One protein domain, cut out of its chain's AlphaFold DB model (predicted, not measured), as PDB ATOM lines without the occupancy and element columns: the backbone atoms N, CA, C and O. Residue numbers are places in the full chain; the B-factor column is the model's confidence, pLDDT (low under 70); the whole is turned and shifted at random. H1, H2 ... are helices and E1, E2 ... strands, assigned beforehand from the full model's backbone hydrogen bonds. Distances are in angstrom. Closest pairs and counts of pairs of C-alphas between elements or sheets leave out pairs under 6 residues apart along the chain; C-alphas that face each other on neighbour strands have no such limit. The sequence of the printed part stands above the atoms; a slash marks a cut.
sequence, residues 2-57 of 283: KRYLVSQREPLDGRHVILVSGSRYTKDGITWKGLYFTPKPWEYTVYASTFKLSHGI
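This is residues 2 to 57 of the 283 residues of an uncharacterized protein of Deltaproteobacteria bacterium (UniProt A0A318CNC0). There is little regular structure: a small hairpin, E1 and E2, lies between a short helix, H1, at one end and a long stretch with no named element, whose residues 52 to 57 stick out at the other. Residues 33 to 34 of that stretch fold back beside E2. The printed part has 56 residues, in the order H1, E1, E2, of mixed class with 12 residues in named elements. It is only just loose, close to extended, with a radius of gyration of the C-alphas of 15.1 A and spans of 39 by 30 by 19 A.

E1, residues 19 to 21, spans 6.9 A from C-alpha 19 at (-48.714, -18.885, -38.720). E2, residues 24 to 26, spans 7.2 A and ends with C-alpha 26 at (-49.713, -21.093, -34.025). H1, residues 2 to 7, spans 8.7 A from C-alpha 2 at (-58.373, -16.077, -41.519).

E1 and E2 form an antiparallel hairpin at 159 degrees, with N 19 and O 26 2.9 A apart, within hydrogen-bond range. Residues 24 to 25 of E2 pair antiparallel with residues 33 to 34. H1 and E2 are apart. In H1 every O i to N i+4 pair is within hydrogen-bond range.

The C-alphas of Gly 14 and Ile 57, the two farthest apart, are 42.3 A apart. The printed part has no cut. The link H1 to E1 is long. Residues 37, 39 and 41 to 57 have pLDDT under 70.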
ATOM      1  N   LYS A   2     -57.335 -15.301 -40.788       75.38
ATOM      2  CA  LYS A   2     -58.373 -16.077 -41.519       75.38
ATOM      3  C   LYS A   2     -59.454 -15.200 -42.171       75.38
ATOM      4  O   LYS A   2     -59.735 -15.359 -43.348       75.38
ATOM      5  N   ARG A   3     -60.007 -14.227 -41.431       80.12
ATOM      6  CA  ARG A   3     -60.998 -13.267 -41.961       80.12
ATOM      7  C   ARG A   3     -60.462 -12.408 -43.115       80.12
ATOM      8  O   ARG A   3     -61.207 -12.129 -44.038       80.12
ATOM      9  N   TYR A   4     -59.185 -12.028 -43.064       79.44
ATOM     10  CA  TYR A   4     -58.518 -11.274 -44.129       79.44
ATOM     11  C   TYR A   4     -58.344 -12.131 -45.391       79.44
ATOM     12  O   TYR A   4     -58.676 -11.698 -46.479       79.44
ATOM     13  N   LEU A   5     -57.920 -13.389 -45.251       81.88
ATOM     14  CA  LEU A   5     -57.799 -14.303 -46.395       81.88
ATOM     15  C   LEU A   5     -59.166 -14.589 -47.043       81.88
ATOM     16  O   LEU A   5     -59.282 -14.576 -48.263       81.88
ATOM     17  N   VAL A   6     -60.227 -14.743 -46.237       84.56
ATOM     18  CA  VAL A   6     -61.603 -14.844 -46.757       84.56
ATOM     19  C   VAL A   6     -62.018 -13.571 -47.502       84.56
ATOM     20  O   VAL A   6     -62.635 -13.672 -48.561       84.56
ATOM     21  N   SER A   7     -61.665 -12.375 -47.010       88.94
ATOM     22  CA  SER A   7     -61.988 -11.129 -47.721       88.94
ATOM     23  C   SER A   7     -61.203 -10.961 -49.027       88.94
ATOM     24  O   SER A   7     -61.710 -10.329 -49.950       88.94
ATOM     25  N   GLN A   8     -60.025 -11.583 -49.141       87.69
ATOM     26  CA  GLN A   8     -59.254 -11.698 -50.386       87.69
ATOM     27  C   GLN A   8     -59.732 -12.838 -51.308       87.69
ATOM     28  O   GLN A   8     -59.145 -13.051 -52.362       87.69
ATOM     29  N   ARG A   9     -60.816 -13.548 -50.952       88.81
ATOM     30  CA  ARG A   9     -61.373 -14.692 -51.703       88.81
ATOM     31  C   ARG A   9     -60.403 -15.872 -51.859       88.81
ATOM     32  O   ARG A   9     -60.491 -16.621 -52.829       88.81
ATOM     33  N   GLU A  10     -59.515 -16.069 -50.888       85.31
ATOM     34  CA  GLU A  10     -58.624 -17.233 -50.856       85.31
ATOM     35  C   GLU A  10     -59.413 -18.535 -50.599       85.31
ATOM     36  O   GLU A  10     -60.239 -18.576 -49.677       85.31
ATOM     37  N   PRO A  11     -59.169 -19.624 -51.358       85.19
ATOM     38  CA  PRO A  11     -59.873 -20.892 -51.184       85.19
ATOM     39  C   PRO A  11     -59.354 -21.633 -49.944       85.19
ATOM     40  O   PRO A  11     -58.296 -22.272 -49.964       85.19
ATOM     41  N   LEU A  12     -60.106 -21.545 -48.845       82.94
ATOM     42  CA  LEU A  12     -59.750 -22.145 -47.551       82.94
ATOM     43  C   LEU A  12     -60.482 -23.464 -47.243       82.94
ATOM     44  O   LEU A  12     -60.313 -24.001 -46.148       82.94
ATOM     45  N   ASP A  13     -61.274 -24.001 -48.173       87.38
ATOM     46  CA  ASP A  13     -62.031 -25.238 -47.952       87.38
ATOM     47  C   ASP A  13     -61.095 -26.425 -47.690       87.38
ATOM     48  O   ASP A  13     -60.164 -26.697 -48.448       87.38
ATOM     49  N   GLY A  14     -61.308 -27.100 -46.556       85.12
ATOM     50  CA  GLY A  14     -60.441 -28.183 -46.076       85.12
ATOM     51  C   GLY A  14     -59.042 -27.741 -45.619       85.12
ATOM     52  O   GLY A  14     -58.219 -28.597 -45.293       85.12
ATOM     53  N   ARG A  15     -58.744 -26.432 -45.574       81.75
ATOM     54  CA  ARG A  15     -57.420 -25.894 -45.215       81.75
ATOM     55  C   ARG A  15     -57.440 -25.176 -43.868       81.75
ATOM     56  O   ARG A  15     -58.393 -24.492 -43.495       81.75
ATOM     57  N   HIS A  16     -56.328 -25.279 -43.146       79.81
ATOM     58  CA  HIS A  16     -56.102 -24.547 -41.902       79.81
ATOM     59  C   HIS A  16     -55.031 -23.478 -42.105       79.81
ATOM     60  O   HIS A  16     -53.944 -23.762 -42.594       79.81
ATOM     61  N   VAL A  17     -55.331 -22.250 -41.683       80.62
ATOM     62  CA  VAL A  17     -54.343 -21.169 -41.643       80.62
ATOM     63  C   VAL A  17     -53.462 -21.388 -40.421       80.62
ATOM     64  O   VAL A  17     -53.963 -21.436 -39.297       80.62
ATOM     65  N   ILE A  18     -52.162 -21.526 -40.650       81.56
ATOM     66  CA  ILE A  18     -51.154 -21.669 -39.604       81.56
ATOM     67  C   ILE A  18     -50.134 -20.556 -39.806       81.56
ATOM     68  O   ILE A  18     -49.667 -20.335 -40.922       81.56
ATOM     69  N   LEU A  19     -49.809 -19.846 -38.730       78.00
ATOM     70  CA  LEU A  19     -48.714 -18.885 -38.720       78.00
ATOM     71  C   LEU A  19     -47.457 -19.599 -38.233       78.00
ATOM     72  O   LEU A  19     -47.510 -20.354 -37.261       78.00
ATOM     73  N   VAL A  20     -46.341 -19.358 -38.911       75.94
ATOM     74  CA  VAL A  20     -45.045 -19.969 -38.610       75.94
ATOM     75  C   VAL A  20     -44.023 -18.859 -38.398       75.94
ATOM     76  O   VAL A  20     -43.977 -17.905 -39.171       75.94
ATOM     77  N   SER A  21     -43.214 -18.982 -37.349       74.44
ATOM     78  CA  SER A  21     -42.102 -18.079 -37.034       74.44
ATOM     79  C   SER A  21     -40.949 -18.939 -36.524       74.44
ATOM     80  O   SER A  21     -41.084 -19.595 -35.494       74.44
ATOM     81  N   GLY A  22     -39.840 -19.004 -37.265       73.62
ATOM     82  CA  GLY A  22     -38.714 -19.884 -36.934       73.62
ATOM     83  C   GLY A  22     -39.145 -21.339 -36.698       73.62
ATOM     84  O   GLY A  22     -39.764 -21.962 -37.561       73.62
ATOM     85  N   SER A  23     -38.844 -21.864 -35.505       75.25
ATOM     86  CA  SER A  23     -39.143 -23.242 -35.085       75.25
ATOM     87  C   SER A  23     -40.464 -23.412 -34.311       75.25
ATOM     88  O   SER A  23     -40.660 -24.411 -33.608       75.25
ATOM     89  N   ARG A  24     -41.384 -22.447 -34.413       80.19
ATOM     90  CA  ARG A  24     -42.689 -22.461 -33.731       80.19
ATOM     91  C   ARG A  24     -43.832 -22.120 -34.682       80.19
ATOM     92  O   ARG A  24     -43.656 -21.423 -35.682       80.19
ATOM     93  N   TYR A  25     -45.026 -22.590 -34.339       84.38
ATOM     94  CA  TYR A  25     -46.249 -22.330 -35.089       84.38
ATOM     95  C   TYR A  25     -47.428 -22.010 -34.169       84.38
ATOM     96  O   TYR A  25     -47.436 -22.355 -32.985       84.38
ATOM     97  N   THR A  26     -48.455 -21.373 -34.722       84.50
ATOM     98  CA  THR A  26     -49.713 -21.093 -34.025       84.50
ATOM     99  C   THR A  26     -50.907 -21.133 -34.981       84.50
ATOM    100  O   THR A  26     -50.782 -20.860 -36.177       84.50
ATOM    101  N   LYS A  27     -52.079 -21.496 -34.450       82.94
ATOM    102  CA  LYS A  27     -53.366 -21.466 -35.168       82.94
ATOM    103  C   LYS A  27     -54.196 -20.222 -34.839       82.94
ATOM    104  O   LYS A  27     -55.062 -19.847 -35.625       82.94
ATOM    105  N   ASP A  28     -53.958 -19.615 -33.680       81.50
ATOM    106  CA  ASP A  28     -54.745 -18.505 -33.130       81.50
ATOM    107  C   ASP A  28     -53.956 -17.184 -33.075       81.50
ATOM    108  O   ASP A  28     -54.559 -16.126 -32.920       81.50
ATOM    109  N   GLY A  29     -52.632 -17.228 -33.262       78.12
ATOM    110  CA  GLY A  29     -51.752 -16.062 -33.143       78.12
ATOM    111  C   GLY A  29     -51.308 -15.764 -31.708       78.12
ATOM    112  O   GLY A  29     -50.492 -14.869 -31.513       78.12
ATOM    113  N   ILE A  30     -51.818 -16.505 -30.720       81.81
ATOM    114  CA  ILE A  30     -51.633 -16.246 -29.285       81.81
ATOM    115  C   ILE A  30     -50.845 -17.396 -28.657       81.81
ATOM    116  O   ILE A  30     -49.819 -17.191 -28.010       81.81
ATOM    117  N   THR A  31     -51.293 -18.626 -28.893       86.38
ATOM    118  CA  THR A  31     -50.698 -19.836 -28.337       86.38
ATOM    119  C   THR A  31     -49.675 -20.389 -29.318       86.38
ATOM    120  O   THR A  31     -50.027 -21.014 -30.324       86.38
ATOM    121  N   TRP A  32     -48.394 -20.165 -29.035       85.69
ATOM    122  CA  TRP A  32     -47.290 -20.668 -29.849       85.69
ATOM    123  C   TRP A  32     -46.828 -22.037 -29.364       85.69
ATOM    124  O   TRP A  32     -46.545 -22.229 -28.183       85.69
ATOM    125  N   LYS A  33     -46.733 -22.994 -30.286       86.25
ATOM    126  CA  LYS A  33     -46.222 -24.342 -30.029       86.25
ATOM    127  C   LYS A  33     -44.930 -24.549 -30.806       86.25
ATOM    128  O   LYS A  33     -44.830 -24.130 -31.959       86.25
ATOM    129  N   GLY A  34     -43.956 -25.204 -30.182       82.75
ATOM    130  CA  GLY A  34     -42.779 -25.697 -30.894       82.75
ATOM    131  C   GLY A  34     -43.186 -26.700 -31.972       82.75
ATOM    132  O   GLY A  34     -44.222 -27.366 -31.864       82.75
ATOM    133  N   LEU A  35     -42.391 -26.792 -33.029       76.00
ATOM    134  CA  LEU A  35     -42.557 -27.842 -34.028       76.00
ATOM    135  C   LEU A  35     -42.303 -29.215 -33.412       76.00
ATOM    136  O   LEU A  35     -41.546 -29.356 -32.458       76.00
ATOM    137  N   TYR A  36     -42.930 -30.240 -33.987       74.94
ATOM    138  CA  TYR A  36     -42.777 -31.625 -33.533       74.94
ATOM    139  C   TYR A  36     -41.402 -32.226 -33.873       74.94
ATOM    140  O   TYR A  36     -41.103 -33.339 -33.453       74.94
ATOM    141  N   PHE A  37     -40.579 -31.510 -34.639       69.69
ATOM    142  CA  PHE A  37     -39.228 -31.901 -35.019       69.69
ATOM    143  C   PHE A  37     -38.272 -30.717 -34.864       69.69
ATOM    144  O   PHE A  37     -38.673 -29.554 -34.945       69.69
ATOM    145  N   THR A  38     -36.995 -31.028 -34.664       71.19
ATOM    146  CA  THR A  38     -35.913 -30.045 -34.594       71.19
ATOM    147  C   THR A  38     -35.310 -29.875 -35.993       71.19
ATOM    148  O   THR A  38     -34.824 -30.871 -36.537       71.19
ATOM    149  N   PRO A  39     -35.333 -28.665 -36.588       69.06
ATOM    150  CA  PRO A  39     -34.654 -28.397 -37.855       69.06
ATOM    151  C   PRO A  39     -33.172 -28.766 -37.775       69.06
ATOM    152  O   PRO A  39     -32.550 -28.643 -36.712       69.06
ATOM    153  N   LYS A  40     -32.590 -29.216 -38.888       71.31
ATOM    154  CA  LYS A  40     -31.137 -29.413 -38.954       71.31
ATOM    155  C   LYS A  40     -30.415 -28.058 -38.906       71.31
ATOM    156  O   LYS A  40     -31.002 -27.053 -39.301       71.31
ATOM    157  N   PRO A  41     -29.133 -28.007 -38.487       63.56
ATOM    158  CA  PRO A  41     -28.387 -26.747 -38.369       63.56
ATOM    159  C   PRO A  41     -28.337 -25.887 -39.645       63.56
ATOM    160  O   PRO A  41     -28.097 -24.690 -39.563       63.56
ATOM    161  N   TRP A  42     -28.559 -26.484 -40.820       64.06
ATOM    162  CA  TRP A  42     -28.528 -25.827 -42.131       64.06
ATOM    163  C   TRP A  42     -29.916 -25.479 -42.705       64.06
ATOM    164  O   TRP A  42     -30.016 -25.050 -43.855       64.06
ATOM    165  N   GLU A  43     -31.000 -25.670 -41.948       66.19
ATOM    166  CA  GLU A  43     -32.373 -25.397 -42.391       66.19
ATOM    167  C   GLU A  43     -32.918 -24.122 -41.734       66.19
ATOM    168  O   GLU A  43     -32.911 -23.995 -40.512       66.19
ATOM    169  N   TYR A  44     -33.434 -23.178 -42.534       60.97
ATOM    170  CA  TYR A  44     -33.970 -21.917 -42.001       60.97
ATOM    171  C   TYR A  44     -35.451 -22.005 -41.590       60.97
ATOM    172  O   TYR A  44     -35.908 -21.247 -40.736       60.97
ATOM    173  N   THR A  45     -36.232 -22.925 -42.173       59.84
ATOM    174  CA  THR A  45     -37.657 -23.104 -41.837       59.84
ATOM    175  C   THR A  45     -38.098 -24.570 -41.862       59.84
ATOM    176  O   THR A  45     -37.446 -25.427 -42.455       59.84
ATOM    177  N   VAL A  46     -39.280 -24.812 -41.280       53.59
ATOM    178  CA  VAL A  46     -40.121 -26.033 -41.298       53.59
ATOM    179  C   VAL A  46     -40.199 -26.839 -42.594       53.59
ATOM    180  O   VAL A  46     -40.595 -27.999 -42.546       53.59
ATOM    181  N   TYR A  47     -39.892 -26.246 -43.744       58.22
ATOM    182  CA  TYR A  47     -40.024 -26.905 -45.046       58.22
ATOM    183  C   TYR A  47     -38.676 -27.126 -45.727       58.22
ATOM    184  O   TYR A  47     -38.616 -27.162 -46.952       58.22
ATOM    185  N   ALA A  48     -37.596 -27.237 -44.946       50.03
ATOM    186  CA  ALA A  48     -36.240 -27.367 -45.471       50.03
ATOM    187  C   ALA A  48     -35.901 -26.234 -46.456       50.03
ATOM    188  O   ALA A  48     -35.288 -26.452 -47.500       50.03
ATOM    189  N   SER A  49     -36.312 -24.999 -46.132       52.34
ATOM    190  CA  SER A  49     -35.870 -23.834 -46.896       52.34
ATOM    191  C   SER A  49     -34.380 -23.631 -46.639       52.34
ATOM    192  O   SER A  49     -33.978 -22.944 -45.700       52.34
ATOM    193  N   THR A  50     -33.557 -24.274 -47.458       49.19
ATOM    194  CA  THR A  50     -32.130 -24.004 -47.566       49.19
ATOM    195  C   THR A  50     -31.976 -22.817 -48.505       49.19
ATOM    196  O   THR A  50     -32.268 -22.929 -49.701       49.19
ATOM    197  N   PHE A  51     -31.540 -21.668 -47.996       52.59
ATOM    198  CA  PHE A  51     -31.126 -20.591 -48.886       52.59
ATOM    199  C   PHE A  51     -29.867 -21.053 -49.614       52.59
ATOM    200  O   PHE A  51     -28.822 -21.268 -49.003       52.59
ATOM    201  N   LYS A  52     -29.968 -21.250 -50.929       45.06
ATOM    202  CA  LYS A  52     -28.780 -21.450 -51.758       45.06
ATOM    203  C   LYS A  52     -27.988 -20.141 -51.726       45.06
ATOM    204  O   LYS A  52     -28.532 -19.093 -52.056       45.06
ATOM    205  N   LEU A  53     -26.715 -20.204 -51.335       48.31
ATOM    206  CA  LEU A  53     -25.811 -19.042 -51.297       48.31
ATOM    207  C   LEU A  53     -25.586 -18.414 -52.685       48.31
ATOM    208  O   LEU A  53     -25.167 -17.265 -52.779       48.31
ATOM    209  N   SER A  54     -25.894 -19.147 -53.757       46.19
ATOM    210  CA  SER A  54     -25.675 -18.772 -55.153       46.19
ATOM    211  C   SER A  54     -26.675 -17.721 -55.646       46.19
ATOM    212  O   SER A  54     -27.494 -17.976 -56.527       46.19
ATOM    213  N   HIS A  55     -26.612 -16.516 -55.095       51.75
ATOM    214  CA  HIS A  55     -27.151 -15.347 -55.777       51.75
ATOM    215  C   HIS A  55     -26.151 -15.024 -56.887       51.75
ATOM    216  O   HIS A  55     -24.984 -14.765 -56.603       51.75
ATOM    217  N   GLY A  56     -26.561 -15.140 -58.151       55.69
ATOM    218  CA  GLY A  56     -25.694 -14.850 -59.292       55.69
ATOM    219  C   GLY A  56     -25.263 -13.384 -59.281       55.69
ATOM    220  O   GLY A  56     -25.988 -12.533 -59.790       55.69
ATOM    221  N   ILE A  57     -24.107 -13.089 -58.683       65.31
ATOM    222  CA  ILE A  57     -23.516 -11.749 -58.671       65.31
ATOM    223  C   ILE A  57     -22.654 -11.599 -59.925       65.31
ATOM    224  O   ILE A  57     -21.725 -12.375 -60.143       65.31
TER     225      ILE A  57